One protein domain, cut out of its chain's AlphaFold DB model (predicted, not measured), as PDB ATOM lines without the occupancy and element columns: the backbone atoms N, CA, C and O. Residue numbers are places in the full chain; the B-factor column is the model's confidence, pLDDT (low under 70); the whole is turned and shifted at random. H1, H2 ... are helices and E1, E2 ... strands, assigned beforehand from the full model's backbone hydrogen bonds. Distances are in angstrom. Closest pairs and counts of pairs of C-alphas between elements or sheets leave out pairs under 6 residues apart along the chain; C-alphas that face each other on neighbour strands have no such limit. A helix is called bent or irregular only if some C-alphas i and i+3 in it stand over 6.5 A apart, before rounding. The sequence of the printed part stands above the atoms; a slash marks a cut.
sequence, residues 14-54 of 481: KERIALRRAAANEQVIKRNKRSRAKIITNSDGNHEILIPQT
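This is residues 14 to 54 of the 481 residues of an uncharacterized protein of Rhizopus stolonifer (UniProt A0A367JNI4). A small two-stranded hairpin, E1 and E2, sits at one end of a long rod, and a single long helix, H1, 27.1 A from first to last C-alpha, sticks out from it toward the other end. The helix does not fold back on the hairpin: residues 14 to 33, of which 14 to 32 belong to H1, stand free. The printed part has 41 residues, with one named helix and two named strands in the order H1, E1, E2; the sheet has the order E1 - E2 and is antiparallel, and the class is mixed, helices and strands. The whole is extended, with a radius of gyration of the C-alphas of 17.1 A, and spans 56 by 18 by 6 A.

Strands E1, residues 38 to 41, and E2, residues 47 to 50, are antiparallel neighbours, with 155 degrees between their directions. They form a hairpin with a tight link of 5 residues. The C-alphas of Ile 39 and Ile 49 face each other at 4.5 A. N 40 and O 48 are within hydrogen-bond range at 2.9 A, as are N 50 and O 38 at 2.8 A. Helix H1, residues 14 to 32, is apart from E2. In H1 every O i to N i+4 pair is within hydrogen-bond range.

E1 measures 9.6 A from its first to its last C-alpha and begins at C-alpha 38, (90.806, -74.082, 45.474). E2 measures 9.5 A and ends at C-alpha 50, (91.234, -77.360, 49.345). H1 measures 27.1 A, from C-alpha 14 at (83.315, -35.485, 47.755) to C-alpha 32 at (86.514, -62.397, 48.799), and is not bent.

The two C-alphas farthest apart are those of Lys 14 and Asp 44, at 55.7 A. The printed part has no cut, and its links, H1 to E1 and E1 to E2, are both tight. The mean pLDDT of the printed part is 83.1; residue 32, residues 34 to 35 and residues 52 to 54 are under 70.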
ATOM      1  N   LYS A  14      83.687 -34.448  48.727       86.12
ATOM      2  CA  LYS A  14      83.315 -35.485  47.755       86.12
ATOM      3  C   LYS A  14      84.470 -36.450  47.462       86.12
ATOM      4  O   LYS A  14      84.255 -37.658  47.483       86.12
ATOM      5  N   GLU A  15      85.691 -35.950  47.279       92.44
ATOM      6  CA  GLU A  15      86.872 -36.798  47.054       92.44
ATOM      7  C   GLU A  15      87.234 -37.630  48.287       92.44
ATOM      8  O   GLU A  15      87.574 -38.805  48.165       92.44
ATOM      9  N   ARG A  16      87.083 -37.069  49.495       90.69
ATOM     10  CA  ARG A  16      87.290 -37.825  50.741       90.69
ATOM     11  C   ARG A  16      86.286 -38.969  50.898       90.69
ATOM     12  O   ARG A  16      86.659 -40.052  51.349       90.69
ATOM     13  N   ILE A  17      85.028 -38.756  50.509       90.38
ATOM     14  CA  ILE A  17      83.995 -39.804  50.520       90.38
ATOM     15  C   ILE A  17      84.297 -40.868  49.457       90.38
ATOM     16  O   ILE A  17      84.215 -42.061  49.755       90.38
ATOM     17  N   ALA A  18      84.701 -40.460  48.251       92.19
ATOM     18  CA  ALA A  18      85.080 -41.380  47.181       92.19
ATOM     19  C   ALA A  18      86.278 -42.262  47.581       92.19
ATOM     20  O   ALA A  18      86.211 -43.481  47.430       92.19
ATOM     21  N   LEU A  19      87.317 -41.676  48.187       93.00
ATOM     22  CA  LEU A  19      88.480 -42.408  48.701       93.00
ATOM     23  C   LEU A  19      88.101 -43.415  49.791       93.00
ATOM     24  O   LEU A  19      88.544 -44.563  49.750       93.00
ATOM     25  N   ARG A  20      87.231 -43.037  50.738       93.25
ATOM     26  CA  ARG A  20      86.738 -43.971  51.770       93.25
ATOM     27  C   ARG A  20      85.949 -45.129  51.162       93.25
ATOM     28  O   ARG A  20      86.126 -46.270  51.585       93.25
ATOM     29  N   ARG A  21      85.109 -44.858  50.159       91.88
ATOM     30  CA  ARG A  21      84.335 -45.895  49.460       91.88
ATOM     31  C   ARG A  21      85.239 -46.837  48.661       91.88
ATOM     32  O   ARG A  21      85.028 -48.046  48.699       91.88
ATOM     33  N   ALA A  22      86.268 -46.305  48.000       91.56
ATOM     34  CA  ALA A  22      87.270 -47.101  47.295       91.56
ATOM     35  C   ALA A  22      88.048 -48.018  48.256       91.56
ATOM     36  O   ALA A  22      88.144 -49.220  48.008       91.56
ATOM     37  N   ALA A  23      88.501 -47.491  49.400       91.62
ATOM     38  CA  ALA A  23      89.200 -48.274  50.420       91.62
ATOM     39  C   ALA A  23      88.317 -49.381  51.032       91.62
ATOM     40  O   ALA A  23      88.778 -50.504  51.249       91.62
ATOM     41  N   ALA A  24      87.030 -49.098  51.270       89.12
ATOM     42  CA  ALA A  24      86.073 -50.095  51.749       89.12
ATOM     43  C   ALA A  24      85.856 -51.221  50.720       89.12
ATOM     44  O   ALA A  24      85.905 -52.401  51.074       89.12
ATOM     45  N   ASN A  25      85.695 -50.874  49.439       87.94
ATOM     46  CA  ASN A  25      85.566 -51.856  48.360       87.94
ATOM     47  C   ASN A  25      86.826 -52.723  48.213       87.94
ATOM     48  O   ASN A  25      86.718 -53.934  48.028       87.94
ATOM     49  N   GLU A  26      88.022 -52.146  48.356       89.00
ATOM     50  CA  GLU A  26      89.274 -52.907  48.298       89.00
ATOM     51  C   GLU A  26      89.374 -53.940  49.435       89.00
ATOM     52  O   GLU A  26      89.797 -55.077  49.210       89.00
ATOM     53  N   GLN A  27      88.919 -53.599  50.647       84.81
ATOM     54  CA  GLN A  27      88.851 -54.562  51.751       84.81
ATOM     55  C   GLN A  27      87.871 -55.709  51.475       84.81
ATOM     56  O   GLN A  27      88.176 -56.859  51.798       84.81
ATOM     57  N   VAL A  28      86.714 -55.430  50.867       82.06
ATOM     58  CA  VAL A  28      85.744 -56.470  50.479       82.06
ATOM     59  C   VAL A  28      86.344 -57.399  49.423       82.06
ATOM     60  O   VAL A  28      86.263 -58.620  49.560       82.06
ATOM     61  N   ILE A  29      87.036 -56.849  48.421       78.38
ATOM     62  CA  ILE A  29      87.732 -57.642  47.398       78.38
ATOM     63  C   ILE A  29      88.836 -58.502  48.033       78.38
ATOM     64  O   ILE A  29      88.961 -59.682  47.699       78.38
ATOM     65  N   LYS A  30      89.610 -57.962  48.986       79.69
ATOM     66  CA  LYS A  30      90.628 -58.731  49.727       79.69
ATOM     67  C   LYS A  30      90.015 -59.860  50.561       79.69
ATOM     68  O   LYS A  30      90.605 -60.937  50.609       79.69
ATOM     69  N   ARG A  31      88.837 -59.663  51.169       73.25
ATOM     70  CA  ARG A  31      88.106 -60.731  51.881       73.25
ATOM     71  C   ARG A  31      87.612 -61.817  50.923       73.25
ATOM     72  O   ARG A  31      87.866 -62.989  51.174       73.25
ATOM     73  N   ASN A  32      87.021 -61.439  49.791       69.75
ATOM     74  CA  ASN A  32      86.514 -62.397  48.799       69.75
ATOM     75  C   ASN A  32      87.620 -63.213  48.112       69.75
ATOM     76  O   ASN A  32      87.376 -64.336  47.681       69.75
ATOM     77  N   LYS A  33      88.848 -62.686  48.024       70.81
ATOM     78  CA  LYS A  33      89.999 -63.445  47.508       70.81
ATOM     79  C   LYS A  33      90.523 -64.510  48.482       70.81
ATOM     80  O   LYS A  33      91.228 -65.405  48.036       70.81
ATOM     81  N   ARG A  34      90.196 -64.439  49.778       63.81
ATOM     82  CA  ARG A  34      90.697 -65.378  50.802       63.81
ATOM     83  C   ARG A  34      89.783 -66.581  51.057       63.81
ATOM     84  O   ARG A  34      90.230 -67.535  51.676       63.81
ATOM     85  N   SER A  35      88.537 -66.553  50.585       60.62
ATOM     86  CA  SER A  35      87.504 -67.541  50.942       60.62
ATOM     87  C   SER A  35      87.084 -68.477  49.807       60.62
ATOM     88  O   SER A  35      86.143 -69.254  49.966       60.62
ATOM     89  N   ARG A  36      87.744 -68.427  48.647       73.00
ATOM     90  CA  ARG A  36      87.421 -69.338  47.546       73.00
ATOM     91  C   ARG A  36      88.186 -70.645  47.718       73.00
ATOM     92  O   ARG A  36      89.414 -70.643  47.682       73.00
ATOM     93  N   ALA A  37      87.444 -71.736  47.903       76.06
ATOM     94  CA  ALA A  37      87.987 -73.086  47.869       76.06
ATOM     95  C   ALA A  37      88.744 -73.295  46.551       76.06
ATOM     96  O   ALA A  37      88.244 -72.949  45.476       76.06
ATOM     97  N   LYS A  38      89.971 -73.808  46.642       83.94
ATOM     98  CA  LYS A  38      90.806 -74.082  45.474       83.94
ATOM     99  C   LYS A  38      90.606 -75.544  45.102       83.94
ATOM    100  O   LYS A  38      90.931 -76.418  45.894       83.94
ATOM    101  N   ILE A  39      90.066 -75.798  43.917       86.44
ATOM    102  CA  ILE A  39      89.970 -77.155  43.372       86.44
ATOM    103  C   ILE A  39      91.297 -77.439  42.670       86.44
ATOM    104  O   ILE A  39      91.666 -76.721  41.739       86.44
ATOM    105  N   ILE A  40      92.036 -78.429  43.155       91.19
ATOM    106  CA  ILE A  40      93.273 -78.908  42.542       91.19
ATOM    107  C   ILE A  40      92.937 -80.223  41.850       91.19
ATOM    108  O   ILE A  40      92.428 -81.146  42.477       91.19
ATOM    109  N   THR A  41      93.178 -80.289  40.546       90.56
ATOM    110  CA  THR A  41      93.050 -81.527  39.779       90.56
ATOM    111  C   THR A  41      94.414 -82.191  39.740       90.56
ATOM    112  O   THR A  41      95.358 -81.616  39.195       90.56
ATOM    113  N   ASN A  42      94.525 -83.370  40.337       92.56
ATOM    114  CA  ASN A  42      95.743 -84.165  40.293       92.56
ATOM    115  C   ASN A  42      95.889 -84.809  38.905       92.56
ATOM    116  O   ASN A  42      94.904 -84.967  38.177       92.56
ATOM    117  N   SER A  43      97.113 -85.188  38.532       85.62
ATOM    118  CA  SER A  43      97.420 -85.869  37.259       85.62
ATOM    119  C   SER A  43      96.596 -87.136  37.033       85.62
ATOM    120  O   SER A  43      96.349 -87.513  35.892       85.62
ATOM    121  N   ASP A  44      96.124 -87.743  38.118       90.00
ATOM    122  CA  ASP A  44      95.384 -89.004  38.126       90.00
ATOM    123  C   ASP A  44      93.874 -88.797  37.881       90.00
ATOM    124  O   ASP A  44      93.088 -89.733  37.977       90.00
ATOM    125  N   GLY A  45      93.444 -87.557  37.610       89.31
ATOM    126  CA  GLY A  45      92.043 -87.187  37.375       89.31
ATOM    127  C   GLY A  45      91.229 -86.924  38.646       89.31
ATOM    128  O   GLY A  45      90.097 -86.450  38.564       89.31
ATOM    129  N   ASN A  46      91.800 -87.162  39.827       85.12
ATOM    130  CA  ASN A  46      91.144 -86.869  41.099       85.12
ATOM    131  C   ASN A  46      91.143 -85.362  41.396       85.12
ATOM    132  O   ASN A  46      92.171 -84.690  41.289       85.12
ATOM    133  N   HIS A  47      89.989 -84.838  41.813       90.44
ATOM    134  CA  HIS A  47      89.837 -83.450  42.244       90.44
ATOM    135  C   HIS A  47      89.875 -83.358  43.771       90.44
ATOM    136  O   HIS A  47      89.007 -83.902  44.453       90.44
ATOM    137  N   GLU A  48      90.840 -82.621  44.310       88.81
ATOM    138  CA  GLU A  48      90.915 -82.297  45.730       88.81
ATOM    139  C   GLU A  48      90.448 -80.854  45.953       88.81
ATOM    140  O   GLU A  48      90.967 -79.902  45.364       88.81
ATOM    141  N   ILE A  49      89.420 -80.680  46.786       88.12
ATOM    142  CA  ILE A  49      88.875 -79.361  47.117       88.12
ATOM    143  C   ILE A  49      89.565 -78.872  48.389       88.12
ATOM    144  O   ILE A  49      89.183 -79.232  49.501       88.12
ATOM    145  N   LEU A  50      90.564 -78.007  48.228       79.00
ATOM    146  CA  LEU A  50      91.234 -77.360  49.345       79.00
ATOM    147  C   LEU A  50      90.355 -76.208  49.849       79.00
ATOM    148  O   LEU A  50      90.339 -75.109  49.280       79.00
ATOM    149  N   ILE A  51      89.587 -76.465  50.906       82.56
ATOM    150  CA  ILE A  51      88.832 -75.431  51.616       82.56
ATOM    151  C   ILE A  51      89.809 -74.752  52.583       82.56
ATOM    152  O   ILE A  51      90.246 -75.402  53.535       82.56
ATOM    153  N   PRO A  52      90.187 -73.475  52.377       67.31
ATOM    154  CA  PRO A  52      91.040 -72.779  53.325       67.31
ATOM    155  C   PRO A  52      90.287 -72.670  54.649       67.31
ATOM    156  O   PRO A  52      89.301 -71.942  54.771       67.31
ATOM    157  N   GLN A  53      90.741 -73.432  55.638       66.94
ATOM    158  CA  GLN A  53      90.215 -73.406  56.991       66.94
ATOM    159  C   GLN A  53      90.711 -72.118  57.655       66.94
ATOM    160  O   GLN A  53      91.685 -72.112  58.398       66.94
ATOM    161  N   THR A  54      90.092 -70.985  57.320       58.34
ATOM    162  CA  THR A  54      90.406 -69.712  57.965       58.34
ATOM    163  C   THR A  54      89.755 -69.715  59.339       58.34
ATOM    164  O   THR A  54      88.625 -69.248  59.500       58.34
TER     165      THR A  54